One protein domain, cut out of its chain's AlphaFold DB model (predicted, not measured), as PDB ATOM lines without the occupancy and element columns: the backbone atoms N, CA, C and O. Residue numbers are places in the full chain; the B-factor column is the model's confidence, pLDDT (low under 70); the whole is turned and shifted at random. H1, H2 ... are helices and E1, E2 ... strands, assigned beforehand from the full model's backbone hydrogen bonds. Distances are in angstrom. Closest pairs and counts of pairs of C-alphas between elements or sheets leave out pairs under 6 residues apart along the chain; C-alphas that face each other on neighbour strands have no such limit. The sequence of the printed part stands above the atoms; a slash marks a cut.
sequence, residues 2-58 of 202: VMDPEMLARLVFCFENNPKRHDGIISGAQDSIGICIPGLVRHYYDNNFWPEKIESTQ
ATOM      1  N   VAL A   2     155.160 103.808 140.843       69.44
ATOM      2  CA  VAL A   2     154.663 104.750 139.826       69.44
ATOM      3  C   VAL A   2     155.305 106.100 140.137       69.44
ATOM      4  O   VAL A   2     155.249 106.545 141.282       69.44
ATOM      5  N   MET A   3     156.019 106.674 139.170       78.81
ATOM      6  CA  MET A   3     156.619 107.997 139.321       78.81
ATOM      7  C   MET A   3     155.499 109.029 139.437       78.81
ATOM      8  O   MET A   3     154.529 108.955 138.686       78.81
ATOM      9  N   ASP A   4     155.631 109.964 140.375       92.12
ATOM     10  CA  ASP A   4     154.703 111.084 140.502       92.12
ATOM     11  C   ASP A   4     154.609 111.860 139.164       92.12
ATOM     12  O   ASP A   4     155.655 112.239 138.620       92.12
ATOM     13  N   PRO A   5     153.401 112.070 138.599       93.75
ATOM     14  CA  PRO A   5     153.225 112.732 137.306       93.75
ATOM     15  C   PRO A   5     153.834 114.135 137.222       93.75
ATOM     16  O   PRO A   5     154.380 114.495 136.177       93.75
ATOM     17  N   GLU A   6     153.789 114.920 138.305       94.88
ATOM     18  CA  GLU A   6     154.405 116.249 138.328       94.88
ATOM     19  C   GLU A   6     155.935 116.142 138.307       94.88
ATOM     20  O   GLU A   6     156.598 116.853 137.549       94.88
ATOM     21  N   MET A   7     156.519 115.216 139.074       95.00
ATOM     22  CA  MET A   7     157.961 114.963 139.030       95.00
ATOM     23  C   MET A   7     158.424 114.532 137.631       95.00
ATOM     24  O   MET A   7     159.458 115.008 137.159       95.00
ATOM     25  N   LEU A   8     157.656 113.683 136.942       95.44
ATOM     26  CA  LEU A   8     157.948 113.310 135.556       95.44
ATOM     27  C   LEU A   8     157.857 114.521 134.612       95.44
ATOM     28  O   LEU A   8     158.769 114.727 133.812       95.44
ATOM     29  N   ALA A   9     156.824 115.359 134.749       96.06
ATOM     30  CA  ALA A   9     156.678 116.592 133.970       96.06
ATOM     31  C   ALA A   9     157.882 117.529 134.151       96.06
ATOM     32  O   ALA A   9     158.439 118.028 133.173       96.06
ATOM     33  N   ARG A  10     158.348 117.711 135.395       95.19
ATOM     34  CA  ARG A  10     159.546 118.510 135.705       95.19
ATOM     35  C   ARG A  10     160.798 117.939 135.054       95.19
ATOM     36  O   ARG A  10     161.604 118.699 134.524       95.19
ATOM     37  N   LEU A  11     160.971 116.617 135.077       94.94
ATOM     38  CA  LEU A  11     162.102 115.967 134.412       94.94
ATOM     39  C   LEU A  11     162.070 116.232 132.903       94.94
ATOM     40  O   LEU A  11     163.081 116.668 132.355       94.94
ATOM     41  N   VAL A  12     160.920 116.035 132.250       94.50
ATOM     42  CA  VAL A  12     160.743 116.302 130.812       94.50
ATOM     43  C   VAL A  12     161.048 117.768 130.486       94.50
ATOM     44  O   VAL A  12     161.849 118.034 129.591       94.50
ATOM     45  N   PHE A  13     160.503 118.709 131.261       94.62
ATOM     46  CA  PHE A  13     160.768 120.141 131.112       94.62
ATOM     47  C   PHE A  13     162.262 120.488 131.221       94.62
ATOM     48  O   PHE A  13     162.781 121.246 130.403       94.62
ATOM     49  N   CYS A  14     162.969 119.922 132.205       92.62
ATOM     50  CA  CYS A  14     164.404 120.144 132.400       92.62
ATOM     51  C   CYS A  14     165.257 119.534 131.278       92.62
ATOM     52  O   CYS A  14     166.285 120.105 130.911       92.62
ATOM     53  N   PHE A  15     164.857 118.377 130.739       91.62
ATOM     54  CA  PHE A  15     165.545 117.762 129.602       91.62
ATOM     55  C   PHE A  15     165.383 118.588 128.331       91.62
ATOM     56  O   PHE A  15     166.368 118.788 127.616       91.62
ATOM     57  N   GLU A  16     164.176 119.093 128.072       90.12
ATOM     58  CA  GLU A  16     163.945 120.018 126.972       90.12
ATOM     59  C   GLU A  16     164.754 121.300 127.188       90.12
ATOM     60  O   GLU A  16     165.525 121.685 126.320       90.12
ATOM     61  N   ASN A  17     164.693 121.923 128.361       90.12
ATOM     62  CA  ASN A  17     165.372 123.190 128.651       90.12
ATOM     63  C   ASN A  17     166.786 123.010 129.228       90.12
ATOM     64  O   ASN A  17     167.159 123.630 130.225       90.12
ATOM     65  N   ASN A  18     167.600 122.162 128.594       84.88
ATOM     66  CA  ASN A  18     168.973 121.914 129.031       84.88
ATOM     67  C   ASN A  18     169.823 123.209 128.988       84.88
ATOM     68  O   ASN A  18     169.887 123.856 127.940       84.88
ATOM     69  N   PRO A  19     170.566 123.562 130.058       81.12
ATOM     70  CA  PRO A  19     171.389 124.777 130.102       81.12
ATOM     71  C   PRO A  19     172.516 124.828 129.056       81.12
ATOM     72  O   PRO A  19     173.103 125.885 128.844       81.12
ATOM     73  N   LYS A  20     172.850 123.707 128.404       82.31
ATOM     74  CA  LYS A  20     173.857 123.634 127.331       82.31
ATOM     75  C   LYS A  20     173.300 123.920 125.929       82.31
ATOM     76  O   LYS A  20     174.033 123.752 124.958       82.31
ATOM     77  N   ARG A  21     172.023 124.291 125.792       78.31
ATOM     78  CA  ARG A  21     171.429 124.626 124.488       78.31
ATOM     79  C   ARG A  21     172.080 125.866 123.873       78.31
ATOM     80  O   ARG A  21     172.531 126.767 124.574       78.31
ATOM     81  N   HIS A  22     172.120 125.891 122.544       74.38
ATOM     82  CA  HIS A  22     172.819 126.919 121.766       74.38
ATOM     83  C   HIS A  22     171.879 127.929 121.086       74.38
ATOM     84  O   HIS A  22     172.355 128.935 120.570       74.38
ATOM     85  N   ASP A  23     170.567 127.677 121.082       77.00
ATOM     86  CA  ASP A  23     169.542 128.524 120.454       77.00
ATOM     87  C   ASP A  23     169.047 129.665 121.362       77.00
ATOM     88  O   ASP A  23     168.447 130.617 120.870       77.00
ATOM     89  N   GLY A  24     169.316 129.601 122.674       72.31
ATOM     90  CA  GLY A  24     168.953 130.642 123.645       72.31
ATOM     91  C   GLY A  24     167.448 130.771 123.911       72.31
ATOM     92  O   GLY A  24     167.022 131.727 124.558       72.31
ATOM     93  N   ILE A  25     166.644 129.826 123.417       77.50
ATOM     94  CA  ILE A  25     165.185 129.811 123.552       77.50
ATOM     95  C   ILE A  25     164.812 128.844 124.677       77.50
ATOM     96  O   ILE A  25     165.265 127.701 124.695       77.50
ATOM     97  N   ILE A  26     163.965 129.303 125.599       82.06
ATOM     98  CA  ILE A  26     163.380 128.475 126.660       82.06
ATOM     99  C   ILE A  26     161.942 128.138 126.255       82.06
ATOM    100  O   ILE A  26     161.137 129.040 126.016       82.06
ATOM    101  N   SER A  27     161.630 126.846 126.172       85.88
ATOM    102  CA  SER A  27     160.275 126.334 125.946       85.88
ATOM    103  C   SER A  27     159.422 126.480 127.208       85.88
ATOM    104  O   SER A  27     159.934 126.414 128.325       85.88
ATOM    105  N   GLY A  28     158.107 126.648 127.052       89.88
ATOM    106  CA  GLY A  28     157.175 126.668 128.183       89.88
ATOM    107  C   GLY A  28     156.956 125.278 128.800       89.88
ATOM    108  O   GLY A  28     157.103 124.265 128.127       89.88
ATOM    109  N   ALA A  29     156.546 125.220 130.071       94.81
ATOM    110  CA  ALA A  29     156.290 123.952 130.767       94.81
ATOM    111  C   ALA A  29     154.960 123.268 130.387       94.81
ATOM    112  O   ALA A  29     154.761 122.099 130.717       94.81
ATOM    113  N   GLN A  30     154.056 123.963 129.691       94.12
ATOM    114  CA  GLN A  30     152.690 123.498 129.417       94.12
ATOM    115  C   GLN A  30     152.634 122.109 128.761       94.12
ATOM    116  O   GLN A  30     151.869 121.264 129.219       94.12
ATOM    117  N   ASP A  31     153.456 121.857 127.742       93.44
ATOM    118  CA  ASP A  31     153.424 120.591 127.001       93.44
ATOM    119  C   ASP A  31     153.965 119.435 127.850       93.44
ATOM    120  O   ASP A  31     153.366 118.362 127.903       93.44
ATOM    121  N   SER A  32     155.046 119.672 128.603       95.88
ATOM    122  CA  SER A  32     155.593 118.681 129.538       95.88
ATOM    123  C   SER A  32     154.569 118.269 130.602       95.88
ATOM    124  O   SER A  32     154.445 117.084 130.920       95.88
ATOM    125  N   ILE A  33     153.788 119.235 131.099       96.75
ATOM    126  CA  ILE A  33     152.725 118.995 132.070       96.75
ATOM    127  C   ILE A  33     151.566 118.243 131.410       96.75
ATOM    128  O   ILE A  33     151.156 117.213 131.937       96.75
ATOM    129  N   GLY A  34     151.089 118.687 130.244       94.44
ATOM    130  CA  GLY A  34     149.982 118.044 129.526       94.44
ATOM    131  C   GLY A  34     150.279 116.603 129.090       94.44
ATOM    132  O   GLY A  34     149.389 115.756 129.090       94.44
ATOM    133  N   ILE A  35     151.541 116.282 128.783       94.31
ATOM    134  CA  ILE A  35     151.966 114.909 128.463       94.31
ATOM    135  C   ILE A  35     151.988 114.018 129.708       94.31
ATOM    136  O   ILE A  35     151.682 112.826 129.621       94.31
ATOM    137  N   CYS A  36     152.349 114.547 130.876       96.12
ATOM    138  CA  CYS A  36     152.590 113.729 132.067       96.12
ATOM    139  C   CYS A  36     151.381 113.652 133.003       96.12
ATOM    140  O   CYS A  36     151.133 112.594 133.574       96.12
ATOM    141  N   ILE A  37     150.601 114.726 133.121       96.00
ATOM    142  CA  ILE A  37     149.433 114.807 133.999       96.00
ATOM    143  C   ILE A  37     148.173 114.533 133.164       96.00
ATOM    144  O   ILE A  37     147.941 115.220 132.173       96.00
ATOM    145  N   PRO A  38     147.388 113.487 133.473       95.56
ATOM    146  CA  PRO A  38     146.164 113.184 132.733       95.56
ATOM    147  C   PRO A  38     145.059 114.226 133.007       95.56
ATOM    148  O   PRO A  38     145.135 114.988 133.973       95.56
ATOM    149  N   GLY A  39     143.967 114.155 132.240       97.12
ATOM    150  CA  GLY A  39     142.748 114.941 132.468       97.12
ATOM    151  C   GLY A  39     142.853 116.401 132.034       97.12
ATOM    152  O   GLY A  39     143.651 116.756 131.166       97.12
ATOM    153  N   LEU A  40     142.024 117.249 132.642       97.94
ATOM    154  CA  LEU A  40     142.042 118.692 132.424       97.94
ATOM    155  C   LEU A  40     142.966 119.349 133.453       97.94
ATOM    156  O   LEU A  40     142.822 119.116 134.655       97.94
ATOM    157  N   VAL A  41     143.891 120.190 132.987       97.56
ATOM    158  CA  VAL A  41     144.941 120.788 133.823       97.56
ATOM    159  C   VAL A  41     145.024 122.300 133.602       97.56
ATOM    160  O   VAL A  41     145.039 122.780 132.470       97.56
ATOM    161  N   ARG A  42     145.103 123.056 134.701       97.31
ATOM    162  CA  ARG A  42     145.306 124.506 134.759       97.31
ATOM    163  C   ARG A  42     146.597 124.834 135.498       97.31
ATOM    164  O   ARG A  42     146.914 124.250 136.532       97.31
ATOM    165  N   HIS A  43     147.319 125.820 134.979       96.56
ATOM    166  CA  HIS A  43     148.618 126.254 135.488       96.56
ATOM    167  C   HIS A  43     148.541 127.690 136.008       96.56
ATOM    168  O   HIS A  43     147.943 128.549 135.360       96.56
ATOM    169  N   TYR A  44     149.188 127.958 137.141       96.38
ATOM    170  CA  TYR A  44     149.309 129.297 137.718       96.38
ATOM    171  C   TYR A  44     150.779 129.715 137.705       96.38
ATOM    172  O   TYR A  44     151.579 129.183 138.470       96.38
ATOM    173  N   TYR A  45     151.138 130.629 136.807       95.06
ATOM    174  CA  TYR A  45     152.504 131.136 136.675       95.06
ATOM    175  C   TYR A  45     152.662 132.460 137.421       95.06
ATOM    176  O   TYR A  45     151.826 133.349 137.262       95.06
ATOM    177  N   ASP A  46     153.768 132.604 138.148       94.12
ATOM    178  CA  ASP A  46     154.226 133.879 138.697       94.12
ATOM    179  C   ASP A  46     155.714 134.066 138.382       94.12
ATOM    180  O   ASP A  46     156.572 133.383 138.936       94.12
ATOM    181  N   ASN A  47     155.998 134.940 137.410       91.38
ATOM    182  CA  ASN A  47     157.340 135.359 136.984       91.38
ATOM    183  C   ASN A  47     158.404 134.234 136.907       91.38
ATOM    184  O   ASN A  47     159.574 134.433 137.241       91.38
ATOM    185  N   ASN A  48     158.000 133.035 136.477       91.75
ATOM    186  CA  ASN A  48     158.855 131.853 136.410       91.75
ATOM    187  C   ASN A  48     158.394 130.909 135.290       91.75
ATOM    188  O   ASN A  48     157.252 130.974 134.836       91.75
ATOM    189  N   PHE A  49     159.280 130.021 134.835       91.25
ATOM    190  CA  PHE A  49     158.988 129.087 133.741       91.25
ATOM    191  C   PHE A  49     158.203 127.851 134.184       91.25
ATOM    192  O   PHE A  49     157.589 127.188 133.352       91.25
ATOM    193  N   TRP A  50     158.230 127.541 135.481       95.06
ATOM    194  CA  TRP A  50     157.425 126.490 136.088       95.06
ATOM    195  C   TRP A  50     156.296 127.118 136.923       95.06
ATOM    196  O   TRP A  50     156.579 128.065 137.660       95.06
ATOM    197  N   PRO A  51     155.045 126.627 136.840       96.19
ATOM    198  CA  PRO A  51     153.934 127.207 137.588       96.19
ATOM    199  C   PRO A  51     154.060 126.961 139.098       96.19
ATOM    200  O   PRO A  51     154.485 125.892 139.535       96.19
ATOM    201  N   GLU A  52     153.629 127.921 139.911       96.50
ATOM    202  CA  GLU A  52     153.576 127.774 141.372       96.50
ATOM    203  C   GLU A  52     152.533 126.746 141.813       96.50
ATOM    204  O   GLU A  52     152.689 126.080 142.836       96.50
ATOM    205  N   LYS A  53     151.461 126.616 141.025       96.12
ATOM    206  CA  LYS A  53     150.367 125.681 141.269       96.12
ATOM    207  C   LYS A  53     149.932 125.025 139.966       96.12
ATOM    208  O   LYS A  53     149.741 125.692 138.946       96.12
ATOM    209  N   ILE A  54     149.702 123.721 140.048       96.81
ATOM    210  CA  ILE A  54     148.988 122.943 139.043       96.81
ATOM    211  C   ILE A  54     147.668 122.505 139.672       96.81
ATOM    212  O   ILE A  54     147.637 121.933 140.758       96.81
ATOM    213  N   GLU A  55     146.566 122.828 139.009       96.75
ATOM    214  CA  GLU A  55     145.223 122.403 139.388       96.75
ATOM    215  C   GLU A  55     144.699 121.469 138.307       96.75
ATOM    216  O   GLU A  55     144.789 121.792 137.127       96.75
ATOM    217  N   SER A  56     144.184 120.302 138.684       96.12
ATOM    218  CA  SER A  56     143.708 119.312 137.722       96.12
ATOM    219  C   SER A  56     142.394 118.680 138.153       96.12
ATOM    220  O   SER A  56     142.063 118.630 139.338       96.12
ATOM    221  N   THR A  57     141.641 118.191 137.170       96.94
ATOM    222  CA  THR A  57     140.446 117.379 137.392       96.94
ATOM    223  C   THR A  57     140.420 116.177 136.449       96.94
ATOM    224  O   THR A  57     140.835 116.248 135.290       96.94
ATOM    225  N   GLN A  58     139.939 115.063 136.992       96.75
ATOM    226  CA  GLN A  58     139.645 113.801 136.304       96.75
ATOM    227  C   GLN A  58     138.142 113.508 136.323       96.75
ATOM    228  O   GLN A  58     137.731 112.373 136.102       96.75
TER     229      GLN A  58
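Overview. This is residues 2 to 58 of the 202 residues of an uncharacterized protein of Prevotella copri (UniProt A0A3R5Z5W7). Two helices, H1 and H2, cross at a steep tilt, and a two-stranded hairpin, E1 and E2, sits next to H2 with E1 the nearer strand. The long loop between the helices reaches far out, and its residues 19 to 24 stick out free. The printed part has 57 residues, in the order H1, H2, E1, E2, with an antiparallel sheet and a mixed class of helices and strands. It is only just compact, close to loose, with a radius of gyration of the C-alphas of 11.9 A, and flat, spanning 39 by 27 by 13 A.

Arrangement. H1, residues 5 to 16, and H2, residues 30 to 36, touch, closest at the C-alphas of Ala 9 and Ile 33, 5.0 A apart. They run opposite ways at a steep tilt of 53 degrees. In both, every O i to N i+4 pair is within hydrogen-bond range. The closest C-alphas of H2 and E1, residues 40 to 44, are those of Gly 34 and Val 41, 7.2 A apart. E1 and E2, residues 53 to 57, form an antiparallel hairpin at 163 degrees, with N 42 and O 55 within hydrogen-bond range at 2.8 A. H1 is apart from both strands.

Along the chain. H1 begins at C-alpha 5 (153.225, 112.732, 137.306) and is 16.6 A long; H2 is 10.1 A, E1 13.9 A. E2, 13.5 A, ends at C-alpha 57 (140.446, 117.379, 137.392).

Size, cuts and confidence. The C-alphas farthest apart, of His 22 and Gln 58, are 38.5 A apart. The printed part has no cut. The link from H1 to H2 is long; residue 2 is under pLDDT 70.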